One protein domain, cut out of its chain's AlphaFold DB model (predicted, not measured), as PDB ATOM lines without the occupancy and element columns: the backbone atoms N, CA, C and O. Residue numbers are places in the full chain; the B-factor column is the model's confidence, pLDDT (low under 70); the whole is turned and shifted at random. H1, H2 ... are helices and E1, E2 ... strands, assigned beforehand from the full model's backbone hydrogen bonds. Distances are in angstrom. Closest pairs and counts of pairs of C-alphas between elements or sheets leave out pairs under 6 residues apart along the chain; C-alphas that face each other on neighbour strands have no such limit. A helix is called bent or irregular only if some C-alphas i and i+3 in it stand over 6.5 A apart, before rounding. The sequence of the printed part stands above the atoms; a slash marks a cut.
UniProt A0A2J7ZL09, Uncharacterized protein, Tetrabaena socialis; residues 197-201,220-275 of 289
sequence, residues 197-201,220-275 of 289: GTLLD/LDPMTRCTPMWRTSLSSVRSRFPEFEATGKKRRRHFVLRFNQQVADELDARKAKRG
ATOM      1  N   GLY A 197     -11.962 -33.712  23.826       89.88
ATOM      2  CA  GLY A 197     -10.802 -32.864  23.612       89.88
ATOM      3  C   GLY A 197      -9.678 -33.227  24.561       89.88
ATOM      4  O   GLY A 197      -9.850 -33.963  25.531       89.88
ATOM      5  N   THR A 198      -8.484 -32.750  24.256       92.44
ATOM      6  CA  THR A 198      -7.364 -32.815  25.193       92.44
ATOM      7  C   THR A 198      -7.438 -31.655  26.183       92.44
ATOM      8  O   THR A 198      -8.109 -30.654  25.938       92.44
ATOM      9  N   LEU A 199      -6.698 -31.748  27.291       90.12
ATOM     10  CA  LEU A 199      -6.517 -30.608  28.200       90.12
ATOM     11  C   LEU A 199      -5.915 -29.385  27.489       90.12
ATOM     12  O   LEU A 199      -6.201 -28.258  27.875       90.12
ATOM     13  N   LEU A 200      -5.118 -29.604  26.437       91.75
ATOM     14  CA  LEU A 200      -4.581 -28.531  25.605       91.75
ATOM     15  C   LEU A 200      -5.693 -27.835  24.810       91.75
ATOM     16  O   LEU A 200      -5.719 -26.612  24.748       91.75
ATOM     17  N   ASP A 201      -6.628 -28.610  24.251       91.69
ATOM     18  CA  ASP A 201      -7.776 -28.074  23.513       91.69
ATOM     19  C   ASP A 201      -8.694 -27.269  24.456       91.69
ATOM     20  O   ASP A 201      -9.139 -26.179  24.108       91.69
ATOM     21  N   LEU A 220       3.134 -17.502  36.967       95.38
ATOM     22  CA  LEU A 220       3.880 -18.719  36.668       95.38
ATOM     23  C   LEU A 220       3.965 -19.576  37.928       95.38
ATOM     24  O   LEU A 220       4.213 -19.070  39.023       95.38
ATOM     25  N   ASP A 221       3.748 -20.873  37.762       92.69
ATOM     26  CA  ASP A 221       3.928 -21.850  38.826       92.69
ATOM     27  C   ASP A 221       5.413 -21.885  39.244       92.69
ATOM     28  O   ASP A 221       6.281 -22.082  38.386       92.69
ATOM     29  N   PRO A 222       5.737 -21.693  40.539       93.00
ATOM     30  CA  PRO A 222       7.119 -21.631  41.011       93.00
ATOM     31  C   PRO A 222       7.909 -22.921  40.754       93.00
ATOM     32  O   PRO A 222       9.131 -22.861  40.606       93.00
ATOM     33  N   MET A 223       7.228 -24.070  40.664       93.56
ATOM     34  CA  MET A 223       7.867 -25.372  40.464       93.56
ATOM     35  C   MET A 223       8.204 -25.631  38.997       93.56
ATOM     36  O   MET A 223       9.260 -26.180  38.695       93.56
ATOM     37  N   THR A 224       7.324 -25.234  38.074       88.38
ATOM     38  CA  THR A 224       7.517 -25.499  36.638       88.38
ATOM     39  C   THR A 224       8.095 -24.312  35.872       88.38
ATOM     40  O   THR A 224       8.595 -24.514  34.768       88.38
ATOM     41  N   ARG A 225       8.039 -23.091  36.430       88.31
ATOM     42  CA  ARG A 225       8.549 -21.798  35.912       88.31
ATOM     43  C   ARG A 225       8.093 -21.376  34.507       88.31
ATOM     44  O   ARG A 225       8.337 -20.243  34.115       88.31
ATOM     45  N   CYS A 226       7.404 -22.241  33.772       90.44
ATOM     46  CA  CYS A 226       7.001 -22.030  32.381       90.44
ATOM     47  C   CYS A 226       5.496 -22.241  32.160       90.44
ATOM     48  O   CYS A 226       5.001 -22.008  31.059       90.44
ATOM     49  N   THR A 227       4.761 -22.696  33.182       91.94
ATOM     50  CA  THR A 227       3.323 -22.972  33.079       91.94
ATOM     51  C   THR A 227       2.551 -22.005  33.975       91.94
ATOM     52  O   THR A 227       2.873 -21.904  35.160       91.94
ATOM     53  N   PRO A 228       1.545 -21.281  33.457       94.56
ATOM     54  CA  PRO A 228       0.685 -20.465  34.300       94.56
ATOM     55  C   PRO A 228      -0.130 -21.346  35.257       94.56
ATOM     56  O   PRO A 228      -0.598 -22.427  34.885       94.56
ATOM     57  N   MET A 229      -0.331 -20.863  36.481       94.56
ATOM     58  CA  MET A 229      -0.970 -21.577  37.594       94.56
ATOM     59  C   MET A 229      -2.342 -22.163  37.237       94.56
ATOM     60  O   MET A 229      -2.702 -23.258  37.688       94.56
ATOM     61  N   TRP A 230      -3.116 -21.468  36.400       94.81
ATOM     62  CA  TRP A 230      -4.424 -21.958  35.965       94.81
ATOM     63  C   TRP A 230      -4.321 -23.230  35.104       94.81
ATOM     64  O   TRP A 230      -5.161 -24.118  35.238       94.81
ATOM     65  N   ARG A 231      -3.267 -23.393  34.286       94.38
ATOM     66  CA  ARG A 231      -3.036 -24.620  33.496       94.38
ATOM     67  C   ARG A 231      -2.582 -25.787  34.376       94.38
ATOM     68  O   ARG A 231      -2.999 -26.927  34.143       94.38
ATOM     69  N   THR A 232      -1.798 -25.526  35.427       92.75
ATOM     70  CA  THR A 232      -1.478 -26.544  36.447       92.75
ATOM     71  C   THR A 232      -2.756 -27.008  37.158       92.75
ATOM     72  O   THR A 232      -2.990 -28.206  37.337       92.75
ATOM     73  N   SER A 233      -3.646 -26.063  37.479       92.50
ATOM     74  CA  SER A 233      -4.954 -26.352  38.082       92.50
ATOM     75  C   SER A 233      -5.846 -27.167  37.140       92.50
ATOM     76  O   SER A 233      -6.454 -28.142  37.576       92.50
ATOM     77  N   LEU A 234      -5.850 -26.847  35.841       91.44
ATOM     78  CA  LEU A 234      -6.564 -27.609  34.812       91.44
ATOM     79  C   LEU A 234      -6.074 -29.064  34.734       91.44
ATOM     80  O   LEU A 234      -6.871 -29.982  34.575       91.44
ATOM     81  N   SER A 235      -4.776 -29.309  34.924       88.75
ATOM     82  CA  SER A 235      -4.245 -30.681  34.978       88.75
ATOM     83  C   SER A 235      -4.748 -31.461  36.199       88.75
ATOM     84  O   SER A 235      -4.945 -32.675  36.123       88.75
ATOM     85  N   SER A 236      -5.021 -30.760  37.302       89.62
ATOM     86  CA  SER A 236      -5.607 -31.342  38.516       89.62
ATOM     87  C   SER A 236      -7.109 -31.614  38.392       89.62
ATOM     88  O   SER A 236      -7.651 -32.384  39.180       89.62
ATOM     89  N   VAL A 237      -7.802 -31.021  37.412       84.75
ATOM     90  CA  VAL A 237      -9.243 -31.253  37.197       84.75
ATOM     91  C   VAL A 237      -9.515 -32.740  36.989       84.75
ATOM     92  O   VAL A 237     -10.445 -33.275  37.576       84.75
ATOM     93  N   ARG A 238      -8.640 -33.449  36.268       83.94
ATOM     94  CA  ARG A 238      -8.814 -34.887  36.015       83.94
ATOM     95  C   ARG A 238      -8.870 -35.732  37.292       83.94
ATOM     96  O   ARG A 238      -9.552 -36.746  37.309       83.94
ATOM     97  N   SER A 239      -8.128 -35.368  38.340       86.69
ATOM     98  CA  SER A 239      -8.156 -36.119  39.604       86.69
ATOM     99  C   SER A 239      -9.294 -35.690  40.528       86.69
ATOM    100  O   SER A 239      -9.688 -36.466  41.391       86.69
ATOM    101  N   ARG A 240      -9.815 -34.468  40.364       91.19
ATOM    102  CA  ARG A 240     -10.875 -33.909  41.217       91.19
ATOM    103  C   ARG A 240     -12.286 -34.166  40.698       91.19
ATOM    104  O   ARG A 240     -13.207 -34.221  41.505       91.19
ATOM    105  N   PHE A 241     -12.438 -34.309  39.389       90.31
ATOM    106  CA  PHE A 241     -13.726 -34.389  38.711       90.31
ATOM    107  C   PHE A 241     -13.791 -35.700  37.913       90.31
ATOM    108  O   PHE A 241     -13.343 -35.739  36.760       90.31
ATOM    109  N   PRO A 242     -14.263 -36.801  38.531       90.69
ATOM    110  CA  PRO A 242     -14.295 -38.114  37.890       90.69
ATOM    111  C   PRO A 242     -15.254 -38.182  36.693       90.69
ATOM    112  O   PRO A 242     -15.138 -39.092  35.879       90.69
ATOM    113  N   GLU A 243     -16.138 -37.198  36.526       92.94
ATOM    114  CA  GLU A 243     -16.957 -37.020  35.329       92.94
ATOM    115  C   GLU A 243     -16.134 -36.758  34.053       92.94
ATOM    116  O   GLU A 243     -16.654 -36.900  32.949       92.94
ATOM    117  N   PHE A 244     -14.842 -36.429  34.155       92.31
ATOM    118  CA  PHE A 244     -13.945 -36.333  33.001       92.31
ATOM    119  C   PHE A 244     -13.130 -37.616  32.819       92.31
ATOM    120  O   PHE A 244     -12.021 -37.768  33.340       92.31
ATOM    121  N   GLU A 245     -13.642 -38.526  31.996       92.50
ATOM    122  CA  GLU A 245     -12.999 -39.807  31.720       92.50
ATOM    123  C   GLU A 245     -11.928 -39.703  30.629       92.50
ATOM    124  O   GLU A 245     -12.117 -39.089  29.573       92.50
ATOM    125  N   ALA A 246     -10.792 -40.368  30.847       91.75
ATOM    126  CA  ALA A 246      -9.750 -40.507  29.836       91.75
ATOM    127  C   ALA A 246     -10.140 -41.598  28.827       91.75
ATOM    128  O   ALA A 246      -9.988 -42.787  29.086       91.75
ATOM    129  N   THR A 247     -10.608 -41.190  27.649       91.12
ATOM    130  CA  THR A 247     -11.106 -42.109  26.605       91.12
ATOM    131  C   THR A 247     -10.038 -42.551  25.605       91.12
ATOM    132  O   THR A 247     -10.311 -43.363  24.725       91.12
ATOM    133  N   GLY A 248      -8.814 -42.032  25.716       90.56
ATOM    134  CA  GLY A 248      -7.700 -42.439  24.866       90.56
ATOM    135  C   GLY A 248      -6.480 -41.531  24.986       90.56
ATOM    136  O   GLY A 248      -6.456 -40.585  25.777       90.56
ATOM    137  N   LYS A 249      -5.454 -41.812  24.173       88.31
ATOM    138  CA  LYS A 249      -4.240 -40.988  24.055       88.31
ATOM    139  C   LYS A 249      -4.130 -40.411  22.638       88.31
ATOM    140  O   LYS A 249      -4.020 -41.159  21.672       88.31
ATOM    141  N   LYS A 250      -4.100 -39.083  22.506       83.44
ATOM    142  CA  LYS A 250      -3.783 -38.351  21.268       83.44
ATOM    143  C   LYS A 250      -2.281 -38.043  21.268       83.44
ATOM    144  O   LYS A 250      -1.771 -37.426  22.200       83.44
ATOM    145  N   ARG A 251      -1.554 -38.500  20.241       76.94
ATOM    146  CA  ARG A 251      -0.100 -38.279  20.054       76.94
ATOM    147  C   ARG A 251       0.744 -38.536  21.320       76.94
ATOM    148  O   ARG A 251       1.207 -37.588  21.944       76.94
ATOM    149  N   ARG A 252       0.932 -39.818  21.677       78.12
ATOM    150  CA  ARG A 252       1.803 -40.419  22.732       78.12
ATOM    151  C   ARG A 252       1.765 -39.846  24.169       78.12
ATOM    152  O   ARG A 252       2.070 -40.602  25.085       78.12
ATOM    153  N   ARG A 253       1.378 -38.589  24.413       83.88
ATOM    154  CA  ARG A 253       1.427 -37.925  25.732       83.88
ATOM    155  C   ARG A 253       0.152 -37.184  26.141       83.88
ATOM    156  O   ARG A 253      -0.002 -36.918  27.326       83.88
ATOM    157  N   HIS A 254      -0.770 -36.877  25.226       86.69
ATOM    158  CA  HIS A 254      -1.985 -36.138  25.584       86.69
ATOM    159  C   HIS A 254      -3.154 -37.095  25.780       86.69
ATOM    160  O   HIS A 254      -3.450 -37.905  24.904       86.69
ATOM    161  N   PHE A 255      -3.831 -37.005  26.919       88.31
ATOM    162  CA  PHE A 255      -5.067 -37.745  27.149       88.31
ATOM    163  C   PHE A 255      -6.228 -37.021  26.476       88.31
ATOM    164  O   PHE A 255      -6.341 -35.798  26.576       88.31
ATOM    165  N   VAL A 256      -7.075 -37.778  25.785       92.06
ATOM    166  CA  VAL A 256      -8.371 -37.291  25.315       92.06
ATOM    167  C   VAL A 256      -9.354 -37.499  26.451       92.06
ATOM    168  O   VAL A 256      -9.567 -38.629  26.891       92.06
ATOM    169  N   LEU A 257      -9.920 -36.404  26.934       92.19
ATOM    170  CA  LEU A 257     -10.953 -36.409  27.950       92.19
ATOM    171  C   LEU A 257     -12.319 -36.384  27.267       92.19
ATOM    172  O   LEU A 257     -12.508 -35.719  26.245       92.19
ATOM    173  N   ARG A 258     -13.261 -37.136  27.830       92.94
ATOM    174  CA  ARG A 258     -14.680 -37.075  27.493       92.94
ATOM    175  C   ARG A 258     -15.449 -36.796  28.770       92.94
ATOM    176  O   ARG A 258     -15.172 -37.412  29.793       92.94
ATOM    177  N   PHE A 259     -16.425 -35.904  28.689       90.75
ATOM    178  CA  PHE A 259     -17.384 -35.738  29.770       90.75
ATOM    179  C   PHE A 259     -18.323 -36.953  29.815       90.75
ATOM    180  O   PHE A 259     -18.930 -37.316  28.799       90.75
ATOM    181  N   ASN A 260     -18.404 -37.622  30.961       91.94
ATOM    182  CA  ASN A 260     -19.344 -38.697  31.224       91.94
ATOM    183  C   ASN A 260     -20.516 -38.156  32.051       91.94
ATOM    184  O   ASN A 260     -20.439 -38.045  33.273       91.94
ATOM    185  N   GLN A 261     -21.615 -37.862  31.354       89.06
ATOM    186  CA  GLN A 261     -22.846 -37.361  31.958       89.06
ATOM    187  C   GLN A 261     -23.382 -38.293  33.052       89.06
ATOM    188  O   GLN A 261     -23.807 -37.811  34.090       89.06
ATOM    189  N   GLN A 262     -23.305 -39.616  32.867       92.81
ATOM    190  CA  GLN A 262     -23.831 -40.568  33.852       92.81
ATOM    191  C   GLN A 262     -23.088 -40.470  35.188       92.81
ATOM    192  O   GLN A 262     -23.707 -40.539  36.245       92.81
ATOM    193  N   VAL A 263     -21.768 -40.266  35.141       92.31
ATOM    194  CA  VAL A 263     -20.951 -40.075  36.346       92.31
ATOM    195  C   VAL A 263     -21.286 -38.742  37.011       92.31
ATOM    196  O   VAL A 263     -21.400 -38.693  38.233       92.31
ATOM    197  N   ALA A 264     -21.491 -37.676  36.231       90.62
ATOM    198  CA  ALA A 264     -21.920 -36.383  36.763       90.62
ATOM    199  C   ALA A 264     -23.286 -36.484  37.470       90.62
ATOM    200  O   ALA A 264     -23.411 -36.080  38.626       90.62
ATOM    201  N   ASP A 265     -24.270 -37.116  36.824       91.69
ATOM    202  CA  ASP A 265     -25.612 -37.320  37.377       91.69
ATOM    203  C   ASP A 265     -25.566 -38.175  38.657       91.69
ATOM    204  O   ASP A 265     -26.244 -37.879  39.644       91.69
ATOM    205  N   GLU A 266     -24.727 -39.218  38.689       94.75
ATOM    206  CA  GLU A 266     -24.546 -40.050  39.881       94.75
ATOM    207  C   GLU A 266     -23.896 -39.268  41.033       94.75
ATOM    208  O   GLU A 266     -24.314 -39.399  42.189       94.75
ATOM    209  N   LEU A 267     -22.884 -38.442  40.748       90.50
ATOM    210  CA  LEU A 267     -22.259 -37.583  41.753       90.50
ATOM    211  C   LEU A 267     -23.265 -36.602  42.345       90.50
ATOM    212  O   LEU A 267     -23.277 -36.410  43.562       90.50
ATOM    213  N   ASP A 268     -24.120 -36.014  41.517       90.25
ATOM    214  CA  ASP A 268     -25.133 -35.072  41.975       90.25
ATOM    215  C   ASP A 268     -26.237 -35.772  42.776       90.25
ATOM    216  O   ASP A 268     -26.591 -35.312  43.867       90.25
ATOM    217  N   ALA A 269     -26.671 -36.964  42.356       93.00
ATOM    218  CA  ALA A 269     -27.569 -37.803  43.150       93.00
ATOM    219  C   ALA A 269     -26.951 -38.193  44.509       93.00
ATOM    220  O   ALA A 269     -27.634 -38.208  45.538       93.00
ATOM    221  N   ARG A 270     -25.643 -38.481  44.555       89.81
ATOM    222  CA  ARG A 270     -24.918 -38.766  45.807       89.81
ATOM    223  C   ARG A 270     -24.817 -37.535  46.706       89.81
ATOM    224  O   ARG A 270     -24.980 -37.674  47.920       89.81
ATOM    225  N   LYS A 271     -24.570 -36.345  46.150       88.00
ATOM    226  CA  LYS A 271     -24.559 -35.084  46.913       88.00
ATOM    227  C   LYS A 271     -25.933 -34.797  47.520       88.00
ATOM    228  O   LYS A 271     -25.995 -34.494  48.708       88.00
ATOM    229  N   ALA A 272     -27.012 -34.992  46.759       88.94
ATOM    230  CA  ALA A 272     -28.381 -34.828  47.253       88.94
ATOM    231  C   ALA A 272     -28.674 -35.752  48.451       88.94
ATOM    232  O   ALA A 272     -29.198 -35.311  49.471       88.94
ATOM    233  N   LYS A 273     -28.234 -37.017  48.386       88.19
ATOM    234  CA  LYS A 273     -28.370 -37.970  49.504       88.19
ATOM    235  C   LYS A 273     -27.545 -37.592  50.736       88.19
ATOM    236  O   LYS A 273     -27.962 -37.883  51.853       88.19
ATOM    237  N   ARG A 274     -26.367 -36.982  50.555       84.06
ATOM    238  CA  ARG A 274     -25.510 -36.545  51.672       84.06
ATOM    239  C   ARG A 274     -26.048 -35.293  52.357       84.06
ATOM    240  O   ARG A 274     -26.023 -35.244  53.580       84.06
ATOM    241  N   GLY A 275     -26.571 -34.334  51.591       76.25
ATOM    242  CA  GLY A 275     -27.187 -33.123  52.143       76.25
ATOM    243  C   GLY A 275     -28.411 -33.409  53.019       76.25
ATOM    244  O   GLY A 275     -28.649 -32.694  53.983       76.25
TER     245      GLY A 275
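Overview. This is residues 197 to 201 and 220 to 275 of the 289 residues of an uncharacterized protein of Tetrabaena socialis (UniProt A0A2J7ZL09). The model is a loose, open arrangement round a two-stranded hairpin, E1 and E2, with helices H1 and H2 leading away from the hairpin's end at residues 244 and 259 and keeping apart from each other. Residues 268 to 275 of H2 stick out free, and the short piece 197 to 198 pairs with E2. The printed part has 61 residues, with two named helices and two named strands in the order H1, E1, E2, H2; the class is mixed, and the sheet, E1 - E2, is antiparallel. It is loose, with a radius of gyration of the C-alphas of 14.5 A, and flat, spanning 43 by 27 by 14 A.

Arrangement. Residues 197 to 198 pair antiparallel with residues 256 to 257 of E2, residues 254 to 259. H1, residues 229 to 240, and E1, residues 244 to 250, have as closest C-alphas those of Arg 238 and Phe 244, 6.1 A apart. E1 and E2 form a hairpin, antiparallel at 145 degrees between their directions; N 245 and O 258 are 2.9 A apart and N 250 and O 254 2.7 A, both within hydrogen-bond range. H1 and E2 are only just apart, the closest C-alphas being 8.5 A from each other. H2, residues 261 to 275, is apart from H1 and E1. Every O i to N i+4 pair is within hydrogen-bond range in H2, and 6 of 8 in H1.

Along the chain. H1 begins at C-alpha 229 (-0.970, -21.577, 37.594) and is 16.2 A long; it is neither bent nor irregular, but only just: C-alphas 235 and 238 are 6.3 A apart. E1 measures 15.7 A and E2 16.0 A. H2, 21.1 A long, ends at C-alpha 275 (-27.187, -33.123, 52.143).

Size, cuts and confidence. The C-alphas farthest apart, those of Arg 225 and Lys 273, are 42.5 A apart. Residues 202 to 219 are not printed, and C-alphas 201 and 220 across this cut are 19.9 A apart. The links H1 to E1, E1 to E2 and E2 to H2 are tight. The mean pLDDT of the printed part is 90.0, and no printed residue is under 70.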